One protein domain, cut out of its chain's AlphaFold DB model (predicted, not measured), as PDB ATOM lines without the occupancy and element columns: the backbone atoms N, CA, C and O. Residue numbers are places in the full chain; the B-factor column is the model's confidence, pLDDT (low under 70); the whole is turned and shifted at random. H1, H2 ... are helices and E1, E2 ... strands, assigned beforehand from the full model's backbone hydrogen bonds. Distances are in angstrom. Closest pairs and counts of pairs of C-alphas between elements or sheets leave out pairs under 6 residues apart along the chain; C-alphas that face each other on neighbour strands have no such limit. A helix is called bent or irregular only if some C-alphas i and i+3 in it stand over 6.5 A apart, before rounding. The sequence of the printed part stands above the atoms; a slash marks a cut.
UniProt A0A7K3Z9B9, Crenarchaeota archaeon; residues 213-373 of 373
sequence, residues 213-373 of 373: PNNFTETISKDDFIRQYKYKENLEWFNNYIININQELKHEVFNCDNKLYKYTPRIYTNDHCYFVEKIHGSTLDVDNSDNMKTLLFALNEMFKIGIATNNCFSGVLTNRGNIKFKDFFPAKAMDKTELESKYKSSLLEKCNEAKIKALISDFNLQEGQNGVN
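Overview. This is residues 213 to 373 of the 373 residues of a protein of Crenarchaeota archaeon (UniProt A0A7K3Z9B9). The model is built in three zones along its longest axis: a small three-stranded sheet, E1 E3 E2, with H1 over one face at one end, two small two-stranded pairs, E4 E7 and E5 E6, in the middle, and three helices, H5, H6 and H7, in a loose triangle at the other end. H2 packs by the middle zone near E7, the short H3 lies apart, the short H4 lies near H5, and the last residues, 364 to 373, stick out as a free tail. The 161 printed residues hold seven named helices and seven named strands, in the order E1 H1 H2 H3 H4 E2 E3 H5 E4 E5 E6 E7 H6 H7, with mixed class and three antiparallel sheets, the largest in the order E1 E3 E2. The whole is compact, with a radius of gyration of the C-alphas of 16.7 A and spans of 50 by 36 by 28 A.

Along the chain. E1 covers residues 217 to 220, beginning at C-alpha 217 (47.609, 14.595, 15.326). H1, residues 222 to 228, is 10.0 A long. H2, residues 231 to 238, is irregular: C-alphas 233 and 236 are 8.7 A apart. H3 is residues 251 to 254 and H4 residues 259 to 262. E2, residues 267 to 270, is 10.4 A long, and E3, residues 273 to 277, is 13.4 A long. H5, residues 289 to 304, is 22.7 A long and begins at C-alpha 289 (15.658, 12.441, 15.719). E4 is residues 307 to 309, E5 residues 316 to 319, E6 residues 322 to 325 and E7 residues 328 to 330. H6, residues 336 to 348, is 18.5 A long. H7, residues 353 to 370, is 26.3 A long and ends at C-alpha 370 (17.225, -8.855, 21.231).

Arrangement. In the sheet, E3 is the inner strand: N 218 of E1 and O 276 of E3 are 2.9 A apart, and N 268 of E2 and O 275 of E3 are 2.8 A apart, within hydrogen-bond range. E2 and E3 form a hairpin. H1 is on this sheet at a height of 9.3 A, over E1, only just slantwise to the strands at 32 degrees on the local plane. H1 and H2 are close but not clearly touching, about perpendicular at 88 degrees, with C-alphas of Ile 226 and Lys 232 closest at 6.0 A. The closest C-alphas of H2 and E7 are those of Asn 234 and Pro 330, 7.0 A apart. E4 and E7 are antiparallel, N 308 and O 329 being 2.8 A apart. E5 and E6 form a hairpin, N 319 and O 322 being 2.8 A apart. E6 runs on into E7 at 72 degrees across a break of 2 residues. The closest C-alphas of H5 and E6 are those of Leu 295 and Ile 323, at 7.2 A, and of H5 and E4 those of Met 302 and Ala 308, at 6.6 A. H5 is near H4 and near H6. H7 is close to but not clearly touching H5, at a steep tilt of 53 degrees, the same way, with C-alphas of Lys 293 and Leu 359 closest at 7.3 A. H6 and H7 are also close but not clearly touching, at a steep tilt of 40 degrees, opposite ways, with C-alphas of Leu 347 and Ile 356 closest at 7.2 A. Every O i to N i+4 pair is within hydrogen-bond range in H1, H5 and H6, against 2 of 4 in H2 and 13 of 14 in H7, while H3 and H4 are too short for such a pair.

Size, cuts and confidence. The two C-alphas farthest apart are those of Glu 248 and Ala 354, 51.8 A. The printed part has no cut and ends at residue 373, the chain's last. The long links are H2 to H3, with 12 residues, and E3 to H5, with 11. Residues 364 to 373, of which 364 to 370 belong to H7, stand free. The mean pLDDT of the printed part is 79.0, and 29 residues are under 70, among them 311 to 315 and 362 to 373.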
ATOM      1  N   PRO A 213      54.495  14.755  13.354       88.69
ATOM      2  CA  PRO A 213      53.310  14.207  14.026       88.69
ATOM      3  C   PRO A 213      52.081  15.111  13.857       88.69
ATOM      4  O   PRO A 213      50.944  14.635  13.775       88.69
ATOM      5  N   ASN A 214      52.307  16.417  13.707       88.88
ATOM      6  CA  ASN A 214      51.261  17.426  13.588       88.88
ATOM      7  C   ASN A 214      50.443  17.318  12.292       88.88
ATOM      8  O   ASN A 214      49.373  17.921  12.199       88.88
ATOM      9  N   ASN A 215      50.885  16.544  11.296       86.56
ATOM     10  CA  ASN A 215      50.100  16.306  10.082       86.56
ATOM     11  C   ASN A 215      48.808  15.526  10.361       86.56
ATOM     12  O   ASN A 215      47.788  15.781   9.724       86.56
ATOM     13  N   PHE A 216      48.838  14.609  11.329       83.50
ATOM     14  CA  PHE A 216      47.725  13.694  11.617       83.50
ATOM     15  C   PHE A 216      47.183  13.836  13.033       83.50
ATOM     16  O   PHE A 216      46.115  13.307  13.339       83.50
ATOM     17  N   THR A 217      47.922  14.520  13.904       92.25
ATOM     18  CA  THR A 217      47.609  14.595  15.326       92.25
ATOM     19  C   THR A 217      47.716  15.997  15.886       92.25
ATOM     20  O   THR A 217      48.278  16.902  15.267       92.25
ATOM     21  N   GLU A 218      47.132  16.166  17.063       92.94
ATOM     22  CA  GLU A 218      47.304  17.318  17.935       92.94
ATOM     23  C   GLU A 218      48.079  16.869  19.173       92.94
ATOM     24  O   GLU A 218      47.868  15.770  19.692       92.94
ATOM     25  N   THR A 219      49.010  17.703  19.636       92.81
ATOM     26  CA  THR A 219      49.747  17.421  20.873       92.81
ATOM     27  C   THR A 219      48.817  17.630  22.061       92.81
ATOM     28  O   THR A 219      48.141  18.655  22.138       92.81
ATOM     29  N   ILE A 220      48.806  16.686  23.001       91.62
ATOM     30  CA  ILE A 220      48.066  16.810  24.257       91.62
ATOM     31  C   ILE A 220      49.064  17.159  25.356       91.62
ATOM     32  O   ILE A 220      50.066  16.461  25.539       91.62
ATOM     33  N   SER A 221      48.801  18.227  26.111       92.25
ATOM     34  CA  SER A 221      49.618  18.534  27.283       92.25
ATOM     35  C   SER A 221      49.458  17.434  28.338       92.25
ATOM     36  O   SER A 221      48.405  16.805  28.450       92.25
ATOM     37  N   LYS A 222      50.490  17.194  29.152       89.56
ATOM     38  CA  LYS A 222      50.414  16.192  30.227       89.56
ATOM     39  C   LYS A 222      49.269  16.488  31.202       89.56
ATOM     40  O   LYS A 222      48.606  15.561  31.663       89.56
ATOM     41  N   ASP A 223      49.020  17.762  31.488       90.31
ATOM     42  CA  ASP A 223      47.960  18.186  32.401       90.31
ATOM     43  C   ASP A 223      46.570  17.978  31.805       90.31
ATOM     44  O   ASP A 223      45.669  17.520  32.508       90.31
ATOM     45  N   ASP A 224      46.384  18.248  30.513       86.62
ATOM     46  CA  ASP A 224      45.123  17.943  29.832       86.62
ATOM     47  C   ASP A 224      44.928  16.438  29.731       86.62
ATOM     48  O   ASP A 224      43.846  15.939  30.016       86.62
ATOM     49  N   PHE A 225      45.996  15.684  29.470       88.56
ATOM     50  CA  PHE A 225      45.926  14.232  29.443       88.56
ATOM     51  C   PHE A 225      45.491  13.645  30.795       88.56
ATOM     52  O   PHE A 225      44.635  12.763  30.865       88.56
ATOM     53  N   ILE A 226      46.011  14.187  31.899       88.88
ATOM     54  CA  ILE A 226      45.606  13.791  33.250       88.88
ATOM     55  C   ILE A 226      44.156  14.194  33.539       88.88
ATOM     56  O   ILE A 226      43.405  13.366  34.048       88.88
ATOM     57  N   ARG A 227      43.762  15.435  33.233       87.38
ATOM     58  CA  ARG A 227      42.448  15.987  33.609       87.38
ATOM     59  C   ARG A 227      41.313  15.493  32.712       87.38
ATOM     60  O   ARG A 227      40.300  15.021  33.212       87.38
ATOM     61  N   GLN A 228      41.477  15.595  31.396       85.50
ATOM     62  CA  GLN A 228      40.445  15.302  30.397       85.50
ATOM     63  C   GLN A 228      40.198  13.798  30.255       85.50
ATOM     64  O   GLN A 228      39.045  13.369  30.191       85.50
ATOM     65  N   TYR A 229      41.274  13.004  30.257       88.00
ATOM     66  CA  TYR A 229      41.220  11.555  30.041       88.00
ATOM     67  C   TYR A 229      41.330  10.744  31.336       88.00
ATOM     68  O   TYR A 229      41.338   9.515  31.287       88.00
ATOM     69  N   LYS A 230      41.414  11.402  32.503       87.88
ATOM     70  CA  LYS A 230      41.563  10.748  33.817       87.88
ATOM     71  C   LYS A 230      42.712   9.732  33.837       87.88
ATOM     72  O   LYS A 230      42.592   8.642  34.402       87.88
ATOM     73  N   TYR A 231      43.829  10.068  33.183       89.50
ATOM     74  CA  TYR A 231      44.913   9.118  32.912       89.50
ATOM     75  C   TYR A 231      45.501   8.497  34.188       89.50
ATOM     76  O   TYR A 231      45.683   7.284  34.251       89.50
ATOM     77  N   LYS A 232      45.739   9.305  35.234       88.62
ATOM     78  CA  LYS A 232      46.292   8.820  36.516       88.62
ATOM     79  C   LYS A 232      45.393   7.792  37.203       88.62
ATOM     80  O   LYS A 232      45.901   6.847  37.787       88.62
ATOM     81  N   GLU A 233      44.080   7.981  37.117       88.31
ATOM     82  CA  GLU A 233      43.081   7.098  37.732       88.31
ATOM     83  C   GLU A 233      42.940   5.771  36.971       88.31
ATOM     84  O   GLU A 233      42.461   4.789  37.525       88.31
ATOM     85  N   ASN A 234      43.364   5.731  35.703       88.00
ATOM     86  CA  ASN A 234      43.075   4.637  34.778       88.00
ATOM     87  C   ASN A 234      44.319   4.112  34.045       88.00
ATOM     88  O   ASN A 234      44.220   3.619  32.917       88.00
ATOM     89  N   LEU A 235      45.494   4.222  34.669       89.75
ATOM     90  CA  LEU A 235      46.784   3.921  34.045       89.75
ATOM     91  C   LEU A 235      46.811   2.536  33.374       89.75
ATOM     92  O   LEU A 235      47.208   2.410  32.218       89.75
ATOM     93  N   GLU A 236      46.333   1.508  34.078       88.38
ATOM     94  CA  GLU A 236      46.323   0.127  33.584       88.38
ATOM     95  C   GLU A 236      45.440  -0.050  32.341       88.38
ATOM     96  O   GLU A 236      45.799  -0.773  31.413       88.38
ATOM     97  N   TRP A 237      44.304   0.645  32.282       89.31
ATOM     98  CA  TRP A 237      43.428   0.588  31.116       89.31
ATOM     99  C   TRP A 237      44.101   1.224  29.899       89.31
ATOM    100  O   TRP A 237      44.100   0.646  28.810       89.31
ATOM    101  N   PHE A 238      44.735   2.384  30.095       90.56
ATOM    102  CA  PHE A 238      45.410   3.103  29.019       90.56
ATOM    103  C   PHE A 238      46.630   2.366  28.462       90.56
ATOM    104  O   PHE A 238      46.957   2.583  27.297       90.56
ATOM    105  N   ASN A 239      47.238   1.440  29.209       87.94
ATOM    106  CA  ASN A 239      48.292   0.570  28.672       87.94
ATOM    107  C   ASN A 239      47.824  -0.246  27.456       87.94
ATOM    108  O   ASN A 239      48.627  -0.551  26.582       87.94
ATOM    109  N   ASN A 240      46.530  -0.571  27.381       86.38
ATOM    110  CA  ASN A 240      45.943  -1.319  26.267       86.38
ATOM    111  C   ASN A 240      45.337  -0.419  25.177       86.38
ATOM    112  O   ASN A 240      44.879  -0.924  24.153       86.38
ATOM    113  N   TYR A 241      45.299   0.896  25.402       89.94
ATOM    114  CA  TYR A 241      44.680   1.865  24.497       89.94
ATOM    115  C   TYR A 241      45.705   2.764  23.797       89.94
ATOM    116  O   TYR A 241      45.537   3.111  22.632       89.94
ATOM    117  N   ILE A 242      46.759   3.185  24.501       91.94
ATOM    118  CA  ILE A 242      47.766   4.092  23.945       91.94
ATOM    119  C   ILE A 242      48.668   3.325  22.979       91.94
ATOM    120  O   ILE A 242      49.255   2.299  23.317       91.94
ATOM    121  N   ILE A 243      48.832   3.876  21.782       92.75
ATOM    122  CA  ILE A 243      49.673   3.320  20.729       92.75
ATOM    123  C   ILE A 243      51.087   3.884  20.877       92.75
ATOM    124  O   ILE A 243      51.333   5.058  20.595       92.75
ATOM    125  N   ASN A 244      52.034   3.055  21.311       91.81
ATOM    126  CA  ASN A 244      53.432   3.458  21.422       91.81
ATOM    127  C   ASN A 244      54.160   3.323  20.078       91.81
ATOM    128  O   ASN A 244      54.504   2.222  19.656       91.81
ATOM    129  N   ILE A 245      54.436   4.458  19.432       90.62
ATOM    130  CA  ILE A 245      55.073   4.525  18.106       90.62
ATOM    131  C   ILE A 245      56.557   4.099  18.143       90.62
ATOM    132  O   ILE A 245      57.163   3.828  17.104       90.62
ATOM    133  N   ASN A 246      57.152   4.005  19.335       87.50
ATOM    134  CA  ASN A 246      58.522   3.530  19.529       87.50
ATOM    135  C   ASN A 246      58.635   2.014  19.733       87.50
ATOM    136  O   ASN A 246      59.748   1.496  19.764       87.50
ATOM    137  N   GLN A 247      57.516   1.300  19.860       86.25
ATOM    138  CA  GLN A 247      57.495  -0.157  19.988       86.25
ATOM    139  C   GLN A 247      57.163  -0.828  18.651       86.25
ATOM    140  O   GLN A 247      56.653  -0.194  17.727       86.25
ATOM    141  N   GLU A 248      57.449  -2.127  18.539       75.56
ATOM    142  CA  GLU A 248      57.027  -2.917  17.382       75.56
ATOM    143  C   GLU A 248      55.492  -2.972  17.332       75.56
ATOM    144  O   GLU A 248      54.836  -3.547  18.203       75.56
ATOM    145  N   LEU A 249      54.906  -2.322  16.323       71.81
ATOM    146  CA  LEU A 249      53.458  -2.195  16.206       71.81
ATOM    147  C   LEU A 249      52.847  -3.405  15.500       71.81
ATOM    148  O   LEU A 249      53.222  -3.759  14.382       71.81
ATOM    149  N   LYS A 250      51.832  -3.995  16.133       70.81
ATOM    150  CA  LYS A 250      51.005  -5.047  15.535       70.81
ATOM    151  C   LYS A 250      49.930  -4.440  14.633       70.81
ATOM    152  O   LYS A 250      49.290  -3.453  14.991       70.81
ATOM    153  N   HIS A 251      49.657  -5.099  13.506       69.81
ATOM    154  CA  HIS A 251      48.597  -4.747  12.540       69.81
ATOM    155  C   HIS A 251      47.230  -4.475  13.167       69.81
ATOM    156  O   HIS A 251      46.510  -3.565  12.762       69.81
ATOM    157  N   GLU A 252      46.890  -5.256  14.188       68.69
ATOM    158  CA  GLU A 252      45.618  -5.221  14.915       68.69
ATOM    159  C   GLU A 252      45.320  -3.845  15.530       68.69
ATOM    160  O   GLU A 252      44.161  -3.458  15.682       68.69
ATOM    161  N   VAL A 253      46.369  -3.078  15.837       70.25
ATOM    162  CA  VAL A 253      46.272  -1.742  16.431       70.25
ATOM    163  C   VAL A 253      45.752  -0.711  15.419       70.25
ATOM    164  O   VAL A 253      45.009   0.199  15.785       70.25
ATOM    165  N   PHE A 254      46.072  -0.883  14.134       72.62
ATOM    166  CA  PHE A 254      45.644   0.014  13.054       72.62
ATOM    167  C   PHE A 254      44.341  -0.414  12.382       72.62
ATOM    168  O   PHE A 254      43.825   0.314  11.530       72.62
ATOM    169  N   ASN A 255      43.776  -1.552  12.789       71.50
ATOM    170  CA  ASN A 255      42.507  -2.033  12.268       71.50
ATOM    171  C   ASN A 255      41.401  -0.979  12.479       71.50
ATOM    172  O   ASN A 255      41.170  -0.509  13.596       71.50
ATOM    173  N   CYS A 256      40.720  -0.595  11.398       64.88
ATOM    174  CA  CYS A 256      39.597   0.339  11.439       64.88
ATOM    175  C   CYS A 256      38.387  -0.214  12.211       64.88
ATOM    176  O   CYS A 256      37.609   0.575  12.745       64.88
ATOM    177  N   ASP A 257      38.276  -1.538  12.335       64.56
ATOM    178  CA  ASP A 257      37.231  -2.225  13.099       64.56
ATOM    179  C   ASP A 257      37.589  -2.409  14.580       64.56
ATOM    180  O   ASP A 257      36.843  -3.040  15.337       64.56
ATOM    181  N   ASN A 258      38.731  -1.875  15.028       81.88
ATOM    182  CA  ASN A 258      39.097  -1.931  16.435       81.88
ATOM    183  C   ASN A 258      38.039  -1.197  17.272       81.88
ATOM    184  O   ASN A 258      37.842   0.017  17.158       81.88
ATOM    185  N   LYS A 259      37.359  -1.957  18.136       84.00
ATOM    186  CA  LYS A 259      36.226  -1.471  18.928       84.00
ATOM    187  C   LYS A 259      36.604  -0.280  19.809       84.00
ATOM    188  O   LYS A 259      35.786   0.626  19.941       84.00
ATOM    189  N   LEU A 260      37.833  -0.241  20.336       85.81
ATOM    190  CA  LEU A 260      38.308   0.855  21.183       85.81
ATOM    191  C   LEU A 260      38.298   2.186  20.436       85.81
ATOM    192  O   LEU A 260      37.848   3.188  20.984       85.81
ATOM    193  N   TYR A 261      38.726   2.177  19.174       88.62
ATOM    194  CA  TYR A 261      38.878   3.376  18.353       88.62
ATOM    195  C   TYR A 261      37.668   3.653  17.472       88.62
ATOM    196  O   TYR A 261      37.670   4.637  16.745       88.62
ATOM    197  N   LYS A 262      36.619   2.824  17.487       86.94
ATOM    198  CA  LYS A 262      35.451   3.019  16.613       86.94
ATOM    199  C   LYS A 262      34.798   4.384  16.845       86.94
ATOM    200  O   LYS A 262      34.598   5.134  15.891       86.94
ATOM    201  N   TYR A 263      34.583   4.750  18.107       89.50
ATOM    202  CA  TYR A 263      33.884   5.979  18.509       89.50
ATOM    203  C   TYR A 263      34.791   7.050  19.127       89.50
ATOM    204  O   TYR A 263      34.336   8.152  19.414       89.50
ATOM    205  N   THR A 264      36.072   6.756  19.317       90.94
ATOM    206  CA  THR A 264      37.043   7.647  19.967       90.94
ATOM    207  C   THR A 264      38.227   7.914  19.024       90.94
ATOM    208  O   THR A 264      38.408   7.162  18.056       90.94
ATOM    209  N   PRO A 265      38.984   9.007  19.214       91.56
ATOM    210  CA  PRO A 265      40.243   9.227  18.509       91.56
ATOM    211  C   PRO A 265      41.358   8.372  19.106       91.56
ATOM    212  O   PRO A 265      41.441   8.218  20.320       91.56
ATOM    213  N   ARG A 266      42.265   7.877  18.263       92.75
ATOM    214  CA  ARG A 266      43.464   7.174  18.745       92.75
ATOM    215  C   ARG A 266      44.379   8.109  19.533       92.75
ATOM    216  O   ARG A 266      44.529   9.280  19.180       92.75
ATOM    217  N   ILE A 267      45.035   7.557  20.554       93.62
ATOM    218  CA  ILE A 267      46.070   8.250  21.324       93.62
ATOM    219  C   ILE A 267      47.403   7.562  21.077       93.62
ATOM    220  O   ILE A 267      47.522   6.346  21.217       93.62
ATOM    221  N   TYR A 268      48.402   8.356  20.720       93.88
ATOM    222  CA  TYR A 268      49.748   7.905  20.412       93.88
ATOM    223  C   TYR A 268      50.734   8.442  21.440       93.88
ATOM    224  O   TYR A 268      50.552   9.539  21.973       93.88
ATOM    225  N   THR A 269      51.813   7.700  21.670       92.94
ATOM    226  CA  THR A 269      52.979   8.212  22.390       92.94
ATOM    227  C   THR A 269      54.254   8.062  21.569       92.94
ATOM    228  O   THR A 269      54.457   7.049  20.895       92.94
ATOM    229  N   ASN A 270      55.087   9.101  21.615       92.50
ATOM    230  CA  ASN A 270      56.426   9.151  21.034       92.50
ATOM    231  C   ASN A 270      57.325   9.954  21.986       92.50
ATOM    232  O   ASN A 270      57.003  11.100  22.289       92.50
ATOM    233  N   ASP A 271      58.393   9.341  22.496       88.88
ATOM    234  CA  ASP A 271      59.370   9.956  23.414       88.88
ATOM    235  C   ASP A 271      58.736  10.715  24.600       88.88
ATOM    236  O   ASP A 271      59.097  11.845  24.913       88.88
ATOM    237  N   HIS A 272      57.762  10.080  25.268       86.56
ATOM    238  CA  HIS A 272      56.997  10.621  26.410       86.56
ATOM    239  C   HIS A 272      56.035  11.777  26.098       86.56
ATOM    240  O   HIS A 272      55.338  12.250  26.998       86.56
ATOM    241  N   CYS A 273      55.934  12.192  24.837       91.50
ATOM    242  CA  CYS A 273      54.878  13.079  24.374       91.50
ATOM    243  C   CYS A 273      53.616  12.272  24.038       91.50
ATOM    244  O   CYS A 273      53.702  11.113  23.615       91.50
ATOM    245  N   TYR A 274      52.449  12.892  24.219       93.69
ATOM    246  CA  TYR A 274      51.146  12.315  23.890       93.69
ATOM    247  C   TYR A 274      50.503  13.091  22.746       93.69
ATOM    248  O   TYR A 274      50.519  14.324  22.722       93.69
ATOM    249  N   PHE A 275      49.914  12.356  21.813       94.81
ATOM    250  CA  PHE A 275      49.284  12.907  20.623       94.81
ATOM    251  C   PHE A 275      47.899  12.295  20.445       94.81
ATOM    252  O   PHE A 275      47.739  11.085  20.600       94.81
ATOM    253  N   VAL A 276      46.908  13.105  20.085       93.19
ATOM    254  CA  VAL A 276      45.557  12.643  19.738       93.19
ATOM    255  C   VAL A 276      45.336  12.750  18.239       93.19
ATOM    256  O   VAL A 276      45.715  13.736  17.614       93.19
ATOM    257  N   GLU A 277      44.724  11.732  17.646       91.94
ATOM    258  CA  GLU A 277      44.280  11.753  16.252       91.94
ATOM    259  C   GLU A 277      43.396  12.976  15.964       91.94
ATOM    260  O   GLU A 277      42.393  13.210  16.643       91.94
ATOM    261  N   LYS A 278      43.740  13.735  14.916       89.88
ATOM    262  CA  LYS A 278      42.908  14.837  14.433       89.88
ATOM    263  C   LYS A 278      41.583  14.291  13.927       89.88
ATOM    264  O   LYS A 278      41.531  13.482  13.000       89.88
ATOM    265  N   ILE A 279      40.492  14.782  14.501       83.06
ATOM    266  CA  ILE A 279      39.151  14.473  14.014       83.06
ATOM    267  C   ILE A 279      38.701  15.610  13.102       83.06
ATOM    268  O   ILE A 279      38.483  16.736  13.547       83.06
ATOM    269  N   HIS A 280      38.517  15.297  11.824       79.19
ATOM    270  CA  HIS A 280      37.916  16.206  10.852       79.19
ATOM    271  C   HIS A 280      36.416  15.922  10.738       79.19
ATOM    272  O   HIS A 280      36.017  14.768  10.595       79.19
ATOM    273  N   GLY A 281      35.579  16.956  10.801       78.31
ATOM    274  CA  GLY A 281      34.131  16.792  10.714       78.31
ATOM    275  C   GLY A 281      33.361  18.032  11.146       78.31
ATOM    276  O   GLY A 281      33.921  18.916  11.793       78.31
ATOM    277  N   SER A 282      32.076  18.089  10.800       78.56
ATOM    278  CA  SER A 282      31.158  19.080  11.360       78.56
ATOM    279  C   SER A 282      30.601  18.593  12.696       78.56
ATOM    280  O   SER A 282      30.494  17.385  12.947       78.56
ATOM    281  N   THR A 283      30.238  19.540  13.554       80.69
ATOM    282  CA  THR A 283      29.471  19.267  14.771       80.69
ATOM    283  C   THR A 283      28.157  18.580  14.418       80.69
ATOM    284  O   THR A 283      27.487  18.973  13.461       80.69
ATOM    285  N   LEU A 284      27.795  17.551  15.183       79.31
ATOM    286  CA  LEU A 284      26.530  16.845  14.999       79.31
ATOM    287  C   LEU A 284      25.354  17.728  15.450       79.31
ATOM    288  O   LEU A 284      25.343  18.208  16.582       79.31
ATOM    289  N   ASP A 285      24.349  17.891  14.587       77.50
ATOM    290  CA  ASP A 285      23.057  18.465  14.971       77.50
ATOM    291  C   ASP A 285      22.209  17.396  15.677       77.50
ATOM    292  O   ASP A 285      21.708  16.456  15.047       77.50
ATOM    293  N   VAL A 286      22.112  17.511  17.000       73.12
ATOM    294  CA  VAL A 286      21.432  16.544  17.872       73.12
ATOM    295  C   VAL A 286      19.925  16.755  17.986       73.12
ATOM    296  O   VAL A 286      19.245  15.875  18.510       73.12
ATOM    297  N   ASP A 287      19.383  17.848  17.440       73.31
ATOM    298  CA  ASP A 287      17.934  18.091  17.435       73.31
ATOM    299  C   ASP A 287      17.187  17.230  16.404       73.31
ATOM    300  O   ASP A 287      15.961  17.057  16.472       73.31
ATOM    301  N   ASN A 288      17.921  16.634  15.462       80.94
ATOM    302  CA  ASN A 288      17.398  15.667  14.510       80.94
ATOM    303  C   ASN A 288      17.215  14.285  15.171       80.94
ATOM    304  O   ASN A 288      18.161  13.695  15.697       80.94
ATOM    305  N   SER A 289      16.003  13.725  15.090       75.12
ATOM    306  CA  SER A 289      15.658  12.441  15.719       75.12
ATOM    307  C   SER A 289      16.523  11.265  15.256       75.12
ATOM    308  O   SER A 289      16.841  10.395  16.065       75.12
ATOM    309  N   ASP A 290      16.925  11.226  13.984       75.56
ATOM    310  CA  ASP A 290      17.751  10.142  13.438       75.56
ATOM    311  C   ASP A 290      19.204  10.251  13.923       75.56
ATOM    312  O   ASP A 290      19.831   9.247  14.284       75.56
ATOM    313  N   ASN A 291      19.720  11.478  14.024       79.94
ATOM    314  CA  ASN A 291      21.033  11.737  14.615       79.94
ATOM    315  C   ASN A 291      21.043  11.377  16.101       79.94
ATOM    316  O   ASN A 291      21.985  10.735  16.566       79.94
ATOM    317  N   MET A 292      19.977  11.711  16.833       79.19
ATOM    318  CA  MET A 292      19.845  11.372  18.248       79.19
ATOM    319  C   MET A 292      19.779   9.856  18.475       79.19
ATOM    320  O   MET A 292      20.446   9.346  19.372       79.19
ATOM    321  N   LYS A 293      19.066   9.103  17.623       78.19
ATOM    322  CA  LYS A 293      19.090   7.626  17.653       78.19
ATOM    323  C   LYS A 293      20.494   7.074  17.418       78.19
ATOM    324  O   LYS A 293      20.952   6.210  18.163       78.19
ATOM    325  N   THR A 294      21.187   7.588  16.404       82.31
ATOM    326  CA  THR A 294      22.551   7.155  16.054       82.31
ATOM    327  C   THR A 294      23.531   7.426  17.197       82.31
ATOM    328  O   THR A 294      24.389   6.602  17.511       82.31
ATOM    329  N   LEU A 295      23.372   8.568  17.856       85.06
ATOM    330  CA  LEU A 295      24.162   8.995  19.000       85.06
ATOM    331  C   LEU A 295      23.917   8.137  20.246       85.06
ATOM    332  O   LEU A 295      24.877   7.678  20.858       85.06
ATOM    333  N   LEU A 296      22.651   7.876  20.589       82.12
ATOM    334  CA  LEU A 296      22.272   6.973  21.681       82.12
ATOM    335  C   LEU A 296      22.830   5.566  21.459       82.12
ATOM    336  O   LEU A 296      23.410   4.974  22.367       82.12
ATOM    337  N   PHE A 297      22.724   5.065  20.228       83.50
ATOM    338  CA  PHE A 297      23.326   3.795  19.844       83.50
ATOM    339  C   PHE A 297      24.847   3.803  20.050       83.50
ATOM    340  O   PHE A 297      25.386   2.877  20.652       83.50
ATOM    341  N   ALA A 298      25.546   4.855  19.611       87.50
ATOM    342  CA  ALA A 298      26.991   4.973  19.790       87.50
ATOM    343  C   ALA A 298      27.401   5.003  21.274       87.50
ATOM    344  O   ALA A 298      28.335   4.298  21.653       87.50
ATOM    345  N   LEU A 299      26.685   5.756  22.116       86.25
ATOM    346  CA  LEU A 299      26.922   5.800  23.563       86.25
ATOM    347  C   LEU A 299      26.741   4.426  24.217       86.25
ATOM    348  O   LEU A 299      27.575   4.016  25.022       86.25
ATOM    349  N   ASN A 300      25.688   3.695  23.844       82.31
ATOM    350  CA  ASN A 300      25.447   2.347  24.353       82.31
ATOM    351  C   ASN A 300      26.563   1.375  23.938       82.31
ATOM    352  O   ASN A 300      27.083   0.620  24.757       82.31
ATOM    353  N   GLU A 301      26.984   1.421  22.674       84.56
ATOM    354  CA  GLU A 301      28.073   0.573  22.186       84.56
ATOM    355  C   GLU A 301      29.409   0.898  22.865       84.56
ATOM    356  O   GLU A 301      30.141  -0.023  23.223       84.56
ATOM    357  N   MET A 302      29.712   2.181  23.104       88.06
ATOM    358  CA  MET A 302      30.875   2.599  23.900       88.06
ATOM    359  C   MET A 302      30.808   2.047  25.323       88.06
ATOM    360  O   MET A 302      31.792   1.495  25.817       88.06
ATOM    361  N   PHE A 303      29.639   2.128  25.957       83.69
ATOM    362  CA  PHE A 303      29.444   1.610  27.303       83.69
ATOM    363  C   PHE A 303      29.673   0.091  27.375       83.69
ATOM    364  O   PHE A 303      30.399  -0.375  28.255       83.69
ATOM    365  N   LYS A 304      29.150  -0.687  26.413       81.38
ATOM    366  CA  LYS A 304      29.354  -2.150  26.337       81.38
ATOM    367  C   LYS A 304      30.826  -2.557  26.255       81.38
ATOM    368  O   LYS A 304      31.181  -3.642  26.705       81.38
ATOM    369  N   ILE A 305      31.679  -1.703  25.691       84.75
ATOM    370  CA  ILE A 305      33.133  -1.925  25.619       84.75
ATOM    371  C   ILE A 305      33.910  -1.205  26.734       84.75
ATOM    372  O   ILE A 305      35.137  -1.152  26.694       84.75
ATOM    373  N   GLY A 306      33.213  -0.674  27.741       87.06
ATOM    374  CA  GLY A 306      33.810  -0.064  28.925       87.06
ATOM    375  C   GLY A 306      34.368   1.338  28.698       87.06
ATOM    376  O   GLY A 306      35.314   1.721  29.385       87.06
ATOM    377  N   ILE A 307      33.812   2.101  27.755       88.69
ATOM    378  CA  ILE A 307      34.200   3.483  27.456       88.69
ATOM    379  C   ILE A 307      33.051   4.427  27.816       88.69
ATOM    380  O   ILE A 307      31.897   4.205  27.455       88.69
ATOM    381  N   ALA A 308      33.391   5.508  28.502       88.19
ATOM    382  CA  ALA A 308      32.521   6.631  28.805       88.19
ATOM    383  C   ALA A 308      33.035   7.912  28.131       88.19
ATOM    384  O   ALA A 308      34.184   7.986  27.692       88.19
ATOM    385  N   THR A 309      32.186   8.936  28.052       86.50
ATOM    386  CA  THR A 309      32.544  10.256  27.517       86.50
ATOM    387  C   THR A 309      32.093  11.373  28.448       86.50
ATOM    388  O   THR A 309      31.071  11.273  29.126       86.50
ATOM    389  N   ASN A 310      32.901  12.433  28.526       70.38
ATOM    390  CA  ASN A 310      32.599  13.598  29.358       70.38
ATOM    391  C   ASN A 310      31.634  14.565  28.676       70.38
ATOM    392  O   ASN A 310      31.026  15.381  29.364       70.38
ATOM    393  N   ASN A 311      31.519  14.492  27.349       61.69
ATOM    394  CA  ASN A 311      30.984  15.588  26.567       61.69
ATOM    395  C   ASN A 311      29.461  15.668  26.602       61.69
ATOM    396  O   ASN A 311      28.762  14.738  26.196       61.69
ATOM    397  N   CYS A 312      28.983  16.866  26.945       59.41
ATOM    398  CA  CYS A 312      27.772  17.419  26.364       59.41
ATOM    399  C   CYS A 312      27.905  17.358  24.834       59.41
ATOM    400  O   CYS A 312      28.998  17.530  24.292       59.41
ATOM    401  N   PHE A 313      26.818  17.127  24.103       64.56
ATOM    402  CA  PHE A 313      26.850  16.847  22.658       64.56
ATOM    403  C   PHE A 313      27.547  17.889  21.751       64.56
ATOM    404  O   PHE A 313      27.720  17.647  20.562       64.56
ATOM    405  N   SER A 314      27.994  19.027  22.292       59.88
ATOM    406  CA  SER A 314      28.881  19.997  21.635       59.88
ATOM    407  C   SER A 314      30.239  19.427  21.194       59.88
ATOM    408  O   SER A 314      30.828  19.956  20.256       59.88
ATOM    409  N   GLY A 315      30.739  18.361  21.829       66.38
ATOM    410  CA  GLY A 315      32.027  17.732  21.491       66.38
ATOM    411  C   GLY A 315      31.953  16.580  20.479       66.38
ATOM    412  O   GLY A 315      32.962  15.910  20.246       66.38
ATOM    413  N   VAL A 316      30.773  16.318  19.908       81.56
ATOM    414  CA  VAL A 316      30.535  15.200  18.987       81.56
ATOM    415  C   VAL A 316      30.706  15.650  17.539       81.56
ATOM    416  O   VAL A 316      30.032  16.568  17.071       81.56
ATOM    417  N   LEU A 317      31.596  14.971  16.815       81.12
ATOM    418  CA  LEU A 317      31.863  15.250  15.408       81.12
ATOM    419  C   LEU A 317      31.326  14.143  14.506       81.12
ATOM    420  O   LEU A 317      31.398  12.957  14.839       81.12
ATOM    421  N   THR A 318      30.858  14.548  13.326       76.56
ATOM    422  CA  THR A 318      30.563  13.640  12.216       76.56
ATOM    423  C   THR A 318      31.746  13.606  11.255       76.56
ATOM    424  O   THR A 318      32.029  14.566  10.544       76.56
ATOM    425  N   ASN A 319      32.477  12.493  11.234       69.31
ATOM    426  CA  ASN A 319      33.595  12.277  10.320       69.31
ATOM    427  C   ASN A 319      33.212  11.206   9.296       69.31
ATOM    428  O   ASN A 319      33.087  10.030   9.644       69.31
ATOM    429  N   ARG A 320      33.010  11.609   8.034       65.69
ATOM    430  CA  ARG A 320      32.610  10.711   6.929       65.69
ATOM    431  C   ARG A 320      31.377   9.856   7.275       65.69
ATOM    432  O   ARG A 320      31.331   8.670   6.963       65.69
ATOM    433  N   GLY A 321      30.405  10.454   7.963       68.25
ATOM    434  CA  GLY A 321      29.179   9.780   8.406       68.25
ATOM    435  C   GLY A 321      29.302   8.966   9.702       68.25
ATOM    436  O   GLY A 321      28.300   8.426  10.155       68.25
ATOM    437  N   ASN A 322      30.483   8.900  10.326       79.12
ATOM    438  CA  ASN A 322      30.681   8.243  11.621       79.12
ATOM    439  C   ASN A 322      30.724   9.251  12.772       79.12
ATOM    440  O   ASN A 322      31.255  10.352  12.622       79.12
ATOM    441  N   ILE A 323      30.228   8.840  13.937       87.06
ATOM    442  CA  ILE A 323      30.264   9.628  15.171       87.06
ATOM    443  C   ILE A 323      31.601   9.422  15.890       87.06
ATOM    444  O   ILE A 323      32.032   8.283  16.092       87.06
ATOM    445  N   LYS A 324      32.231  10.525  16.311       89.38
ATOM    446  CA  LYS A 324      33.438  10.527  17.146       89.38
ATOM    447  C   LYS A 324      33.280  11.437  18.362       89.38
ATOM    448  O   LYS A 324      32.869  12.589  18.226       89.38
ATOM    449  N   PHE A 325      33.673  10.925  19.524       89.44
ATOM    450  CA  PHE A 325      33.715  11.648  20.791       89.44
ATOM    451  C   PHE A 325      35.150  12.075  21.085       89.44
ATOM    452  O   PHE A 325      36.026  11.222  21.218       89.44
ATOM    453  N   LYS A 326      35.389  13.387  21.187       87.06
ATOM    454  CA  LYS A 326      36.727  13.932  21.476       87.06
ATOM    455  C   LYS A 326      37.260  13.512  22.851       87.06
ATOM    456  O   LYS A 326      38.422  13.126  22.972       87.06
ATOM    457  N   ASP A 327      36.380  13.522  23.849       85.88
ATOM    458  CA  ASP A 327      36.745  13.321  25.251       85.88
ATOM    459  C   ASP A 327      36.149  12.014  25.723       85.88
ATOM    460  O   ASP A 327      34.932  11.831  25.691       85.88
ATOM    461  N   PHE A 328      36.991  11.102  26.172       89.88
ATOM    462  CA  PHE A 328      36.557   9.794  26.623       89.88
ATOM    463  C   PHE A 328      37.466   9.296  27.735       89.88
ATOM    464  O   PHE A 328      38.579   9.781  27.920       89.88
ATOM    465  N   PHE A 329      36.971   8.335  28.496       88.69
ATOM    466  CA  PHE A 329      37.702   7.705  29.585       88.69
ATOM    467  C   PHE A 329      37.072   6.341  29.883       88.69
ATOM    468  O   PHE A 329      35.979   6.041  29.395       88.69
ATOM    469  N   PRO A 330      37.732   5.479  30.662       88.81
ATOM    470  CA  PRO A 330      37.179   4.171  30.983       88.81
ATOM    471  C   PRO A 330      35.925   4.293  31.846       88.81
ATOM    472  O   PRO A 330      35.912   4.997  32.854       88.81
ATOM    473  N   ALA A 331      34.874   3.561  31.481       84.56
ATOM    474  CA  ALA A 331      33.611   3.569  32.214       84.56
ATOM    475  C   ALA A 331      33.751   2.997  33.632       84.56
ATOM    476  O   ALA A 331      32.967   3.354  34.494       84.56
ATOM    477  N   LYS A 332      34.770   2.165  33.902       71.56
ATOM    478  CA  LYS A 332      35.004   1.524  35.212       71.56
ATOM    479  C   LYS A 332      35.135   2.507  36.388       71.56
ATOM    480  O   LYS A 332      34.990   2.083  37.527       71.56
ATOM    481  N   ALA A 333      35.417   3.781  36.120       61.62
ATOM    482  CA  ALA A 333      35.510   4.824  37.137       61.62
ATOM    483  C   ALA A 333      34.142   5.365  37.616       61.62
ATOM    484  O   ALA A 333      34.117   6.157  38.551       61.62
ATOM    485  N   MET A 334      33.031   4.988  36.973       64.81
ATOM    486  CA  MET A 334      31.666   5.424  37.301       64.81
ATOM    487  C   MET A 334      30.715   4.225  37.240       64.81
ATOM    488  O   MET A 334      30.899   3.323  36.419       64.81
ATOM    489  N   ASP A 335      29.683   4.193  38.081       71.62
ATOM    490  CA  ASP A 335      28.669   3.150  37.939       71.62
ATOM    491  C   ASP A 335      27.775   3.406  36.702       71.62
ATOM    492  O   ASP A 335      27.697   4.511  36.152       71.62
ATOM    493  N   LYS A 336      27.120   2.349  36.204       69.38
ATOM    494  CA  LYS A 336      26.263   2.423  35.006       69.38
ATOM    495  C   LYS A 336      25.125   3.432  35.177       69.38
ATOM    496  O   LYS A 336      24.780   4.138  34.232       69.38
ATOM    497  N   THR A 337      24.541   3.489  36.368       73.56
ATOM    498  CA  THR A 337      23.389   4.334  36.686       73.56
ATOM    499  C   THR A 337      23.778   5.811  36.695       73.56
ATOM    500  O   THR A 337      23.019   6.654  36.212       73.56
ATOM    501  N   GLU A 338      24.981   6.123  37.164       79.62
ATOM    502  CA  GLU A 338      25.580   7.451  37.155       79.62
ATOM    503  C   GLU A 338      25.822   7.932  35.719       79.62
ATOM    504  O   GLU A 338      25.432   9.044  35.355       79.62
ATOM    505  N   LEU A 339      26.386   7.071  34.862       76.12
ATOM    506  CA  LEU A 339      26.602   7.379  33.444       76.12
ATOM    507  C   LEU A 339      25.288   7.581  32.685       76.12
ATOM    508  O   LEU A 339      25.148   8.556  31.945       76.12
ATOM    509  N   GLU A 340      24.305   6.702  32.889       75.44
ATOM    510  CA  GLU A 340      22.976   6.852  32.293       75.44
ATOM    511  C   GLU A 340      22.304   8.157  32.724       75.44
ATOM    512  O   GLU A 340      21.710   8.849  31.895       75.44
ATOM    513  N   SER A 341      22.411   8.510  34.006       80.06
ATOM    514  CA  SER A 341      21.865   9.760  34.535       80.06
ATOM    515  C   SER A 341      22.549  10.966  33.893       80.06
ATOM    516  O   SER A 341      21.866  11.863  33.403       80.06
ATOM    517  N   LYS A 342      23.884  10.949  33.782       77.75
ATOM    518  CA  LYS A 342      24.663  12.015  33.137       77.75
ATOM    519  C   LYS A 342      24.291  12.196  31.662       77.75
ATOM    520  O   LYS A 342      24.087  13.325  31.216       77.75
ATOM    521  N   TYR A 343      24.156  11.106  30.904       79.50
ATOM    522  CA  TYR A 343      23.757  11.178  29.495       79.50
ATOM    523  C   TYR A 343      22.317  11.673  29.324       79.50
ATOM    524  O   TYR A 343      22.064  12.495  28.442       79.50
ATOM    525  N   LYS A 344      21.382  11.244  30.182       76.94
ATOM    526  CA  LYS A 344      19.997  11.746  30.181       76.94
ATOM    527  C   LYS A 344      19.944  13.244  30.460       76.94
ATOM    528  O   LYS A 344      19.303  13.967  29.702       76.94
ATOM    529  N   SER A 345      20.646  13.714  31.491       78.06
ATOM    530  CA  SER A 345      20.726  15.143  31.813       78.06
ATOM    531  C   SER A 345      21.290  15.952  30.647       78.06
ATOM    532  O   SER A 345      20.686  16.943  30.249       78.06
ATOM    533  N   SER A 346      22.374  15.487  30.018       74.06
ATOM    534  CA  SER A 346      22.951  16.184  28.863       74.06
ATOM    535  C   SER A 346      22.022  16.220  27.643       74.06
ATOM    536  O   SER A 346      22.088  17.174  26.866       74.06
ATOM    537  N   LEU A 347      21.176  15.203  27.440       72.25
ATOM    538  CA  LEU A 347      20.186  15.205  26.356       72.25
ATOM    539  C   LEU A 347      19.103  16.246  26.624       72.25
ATOM    540  O   LEU A 347      18.740  16.983  25.714       72.25
ATOM    541  N   LEU A 348      18.627  16.330  27.870       74.38
ATOM    542  CA  LEU A 348      17.565  17.252  28.287       74.38
ATOM    543  C   LEU A 348      17.958  18.726  28.151       74.38
ATOM    544  O   LEU A 348      17.100  19.558  27.879       74.38
ATOM    545  N   GLU A 349      19.244  19.053  28.285       72.69
ATOM    546  CA  GLU A 349      19.755  20.411  28.045       72.69
ATOM    547  C   GLU A 349      19.676  20.837  26.571       72.69
ATOM    548  O   GLU A 349      19.646  22.030  26.271       72.69
ATOM    549  N   LYS A 350      19.680  19.874  25.644       69.25
ATOM    550  CA  LYS A 350      19.749  20.121  24.197       69.25
ATOM    551  C   LYS A 350      18.408  19.920  23.504       69.25
ATOM    552  O   LYS A 350      18.100  20.666  22.587       69.25
ATOM    553  N   CYS A 351      17.607  18.963  23.966       70.00
ATOM    554  CA  CYS A 351      16.358  18.568  23.327       70.00
ATOM    555  C   CYS A 351      15.192  18.571  24.329       70.00
ATOM    556  O   CYS A 351      15.359  18.342  25.523       70.00
ATOM    557  N   ASN A 352      13.966  18.758  23.831       74.56
ATOM    558  CA  ASN A 352      12.760  18.709  24.665       74.56
ATOM    559  C   ASN A 352      12.582  17.327  25.338       74.56
ATOM    560  O   ASN A 352      12.623  16.291  24.668       74.56
ATOM    561  N   GLU A 353      12.305  17.326  26.645       72.56
ATOM    562  CA  GLU A 353      12.069  16.147  27.490       72.56
ATOM    563  C   GLU A 353      11.088  15.128  26.891       72.56
ATOM    564  O   GLU A 353      11.332  13.921  26.956       72.56
ATOM    565  N   ALA A 354      10.013  15.586  26.242       69.50
ATOM    566  CA  ALA A 354       9.036  14.703  25.606       69.50
ATOM    567  C   ALA A 354       9.642  13.889  24.446       69.50
ATOM    568  O   ALA A 354       9.363  12.696  24.312       69.50
ATOM    569  N   LYS A 355      10.519  14.503  23.637       72.56
ATOM    570  CA  LYS A 355      11.214  13.823  22.529       72.56
ATOM    571  C   LYS A 355      12.203  12.782  23.052       72.56
ATOM    572  O   LYS A 355      12.313  11.697  22.487       72.56
ATOM    573  N   ILE A 356      12.897  13.100  24.142       70.31
ATOM    574  CA  ILE A 356      13.872  12.199  24.769       70.31
ATOM    575  C   ILE A 356      13.171  10.989  25.384       70.31
ATOM    576  O   ILE A 356      13.598   9.861  25.151       70.31
ATOM    577  N   LYS A 357      12.062  11.194  26.110       74.88
ATOM    578  CA  LYS A 357      11.280  10.098  26.705       74.88
ATOM    579  C   LYS A 357      10.749   9.124  25.652       74.88
ATOM    580  O   LYS A 357      10.884   7.917  25.841       74.88
ATOM    581  N   ALA A 358      10.214   9.631  24.537       73.19
ATOM    582  CA  ALA A 358       9.752   8.793  23.430       73.19
ATOM    583  C   ALA A 358      10.888   7.931  22.852       73.19
ATOM    584  O   ALA A 358      10.738   6.725  22.680       73.19
ATOM    585  N   LEU A 359      12.065   8.524  22.642       70.38
ATOM    586  CA  LEU A 359      13.199   7.834  22.027       70.38
ATOM    587  C   LEU A 359      13.914   6.851  22.961       70.38
ATOM    588  O   LEU A 359      14.353   5.802  22.499       70.38
ATOM    589  N   ILE A 360      13.999   7.144  24.261       70.25
ATOM    590  CA  ILE A 360      14.525   6.196  25.257       70.25
ATOM    591  C   ILE A 360      13.585   4.994  25.397       70.25
ATOM    592  O   ILE A 360      14.057   3.861  25.488       70.25
ATOM    593  N   SER A 361      12.267   5.221  25.384       71.94
ATOM    594  CA  SER A 361      11.278   4.137  25.406       71.94
ATOM    595  C   SER A 361      11.438   3.221  24.190       71.94
ATOM    596  O   SER A 361      11.535   2.006  24.349       71.94
ATOM    597  N   ASP A 362      11.547   3.797  22.990       64.12
ATOM    598  CA  ASP A 362      11.769   3.043  21.751       64.12
ATOM    599  C   ASP A 362      13.091   2.260  21.769       64.12
ATOM    600  O   ASP A 362      13.144   1.115  21.317       64.12
ATOM    601  N   PHE A 363      14.161   2.852  22.309       63.12
ATOM    602  CA  PHE A 363      15.473   2.210  22.396       63.12
ATOM    603  C   PHE A 363      15.467   1.015  23.363       63.12
ATOM    604  O   PHE A 363      15.929  -0.070  23.009       63.12
ATOM    605  N   ASN A 364      14.874   1.173  24.549       65.56
ATOM    606  CA  ASN A 364      14.770   0.100  25.543       65.56
ATOM    607  C   ASN A 364      13.869  -1.056  25.064       65.56
ATOM    608  O   ASN A 364      14.153  -2.220  25.350       65.56
ATOM    609  N   LEU A 365      12.811  -0.759  24.298       51.53
ATOM    610  CA  LEU A 365      11.953  -1.778  23.676       51.53
ATOM    611  C   LEU A 365      12.712  -2.627  22.644       51.53
ATOM    612  O   LEU A 365      12.485  -3.834  22.557       51.53
ATOM    613  N   GLN A 366      13.641  -2.027  21.892       54.97
ATOM    614  CA  GLN A 366      14.482  -2.753  20.934       54.97
ATOM    615  C   GLN A 366      15.548  -3.630  21.609       54.97
ATOM    616  O   GLN A 366      15.911  -4.672  21.061       54.97
ATOM    617  N   GLU A 367      16.040  -3.268  22.797       53.31
ATOM    618  CA  GLU A 367      16.956  -4.130  23.559       53.31
ATOM    619  C   GLU A 367      16.241  -5.348  24.162       53.31
ATOM    620  O   GLU A 367      16.762  -6.461  24.082       53.31
ATOM    621  N   GLY A 368      15.018  -5.172  24.677       44.81
ATOM    622  CA  GLY A 368      14.221  -6.268  25.244       44.81
ATOM    623  C   GLY A 368      13.865  -7.373  24.240       44.81
ATOM    624  O   GLY A 368      13.727  -8.530  24.626       44.81
ATOM    625  N   GLN A 369      13.772  -7.047  22.947       42.31
ATOM    626  CA  GLN A 369      13.505  -8.023  21.883       42.31
ATOM    627  C   GLN A 369      14.756  -8.769  21.393       42.31
ATOM    628  O   GLN A 369      14.630  -9.837  20.803       42.31
ATOM    629  N   ASN A 370      15.958  -8.239  21.645       44.84
ATOM    630  CA  ASN A 370      17.225  -8.855  21.231       44.84
ATOM    631  C   ASN A 370      17.916  -9.648  22.359       44.84
ATOM    632  O   ASN A 370      18.925 -10.300  22.107       44.84
ATOM    633  N   GLY A 371      17.394  -9.589  23.591       37.81
ATOM    634  CA  GLY A 371      17.925 -10.286  24.770       37.81
ATOM    635  C   GLY A 371      17.326 -11.671  25.046       37.81
ATOM    636  O   GLY A 371      17.634 -12.259  26.079       37.81
ATOM    637  N   VAL A 372      16.475 -12.192  24.157       36.34
ATOM    638  CA  VAL A 372      15.940 -13.560  24.229       36.34
ATOM    639  C   VAL A 372      16.374 -14.314  22.974       36.34
ATOM    640  O   VAL A 372      15.653 -14.331  21.980       36.34
ATOM    641  N   ASN A 373      17.592 -14.856  23.012       32.25
ATOM    642  CA  ASN A 373      18.045 -16.049  22.284       32.25
ATOM    643  C   ASN A 373      19.419 -16.483  22.789       32.25
ATOM    644  O   ASN A 373      20.337 -15.630  22.794       32.25
TER     645      ASN A 373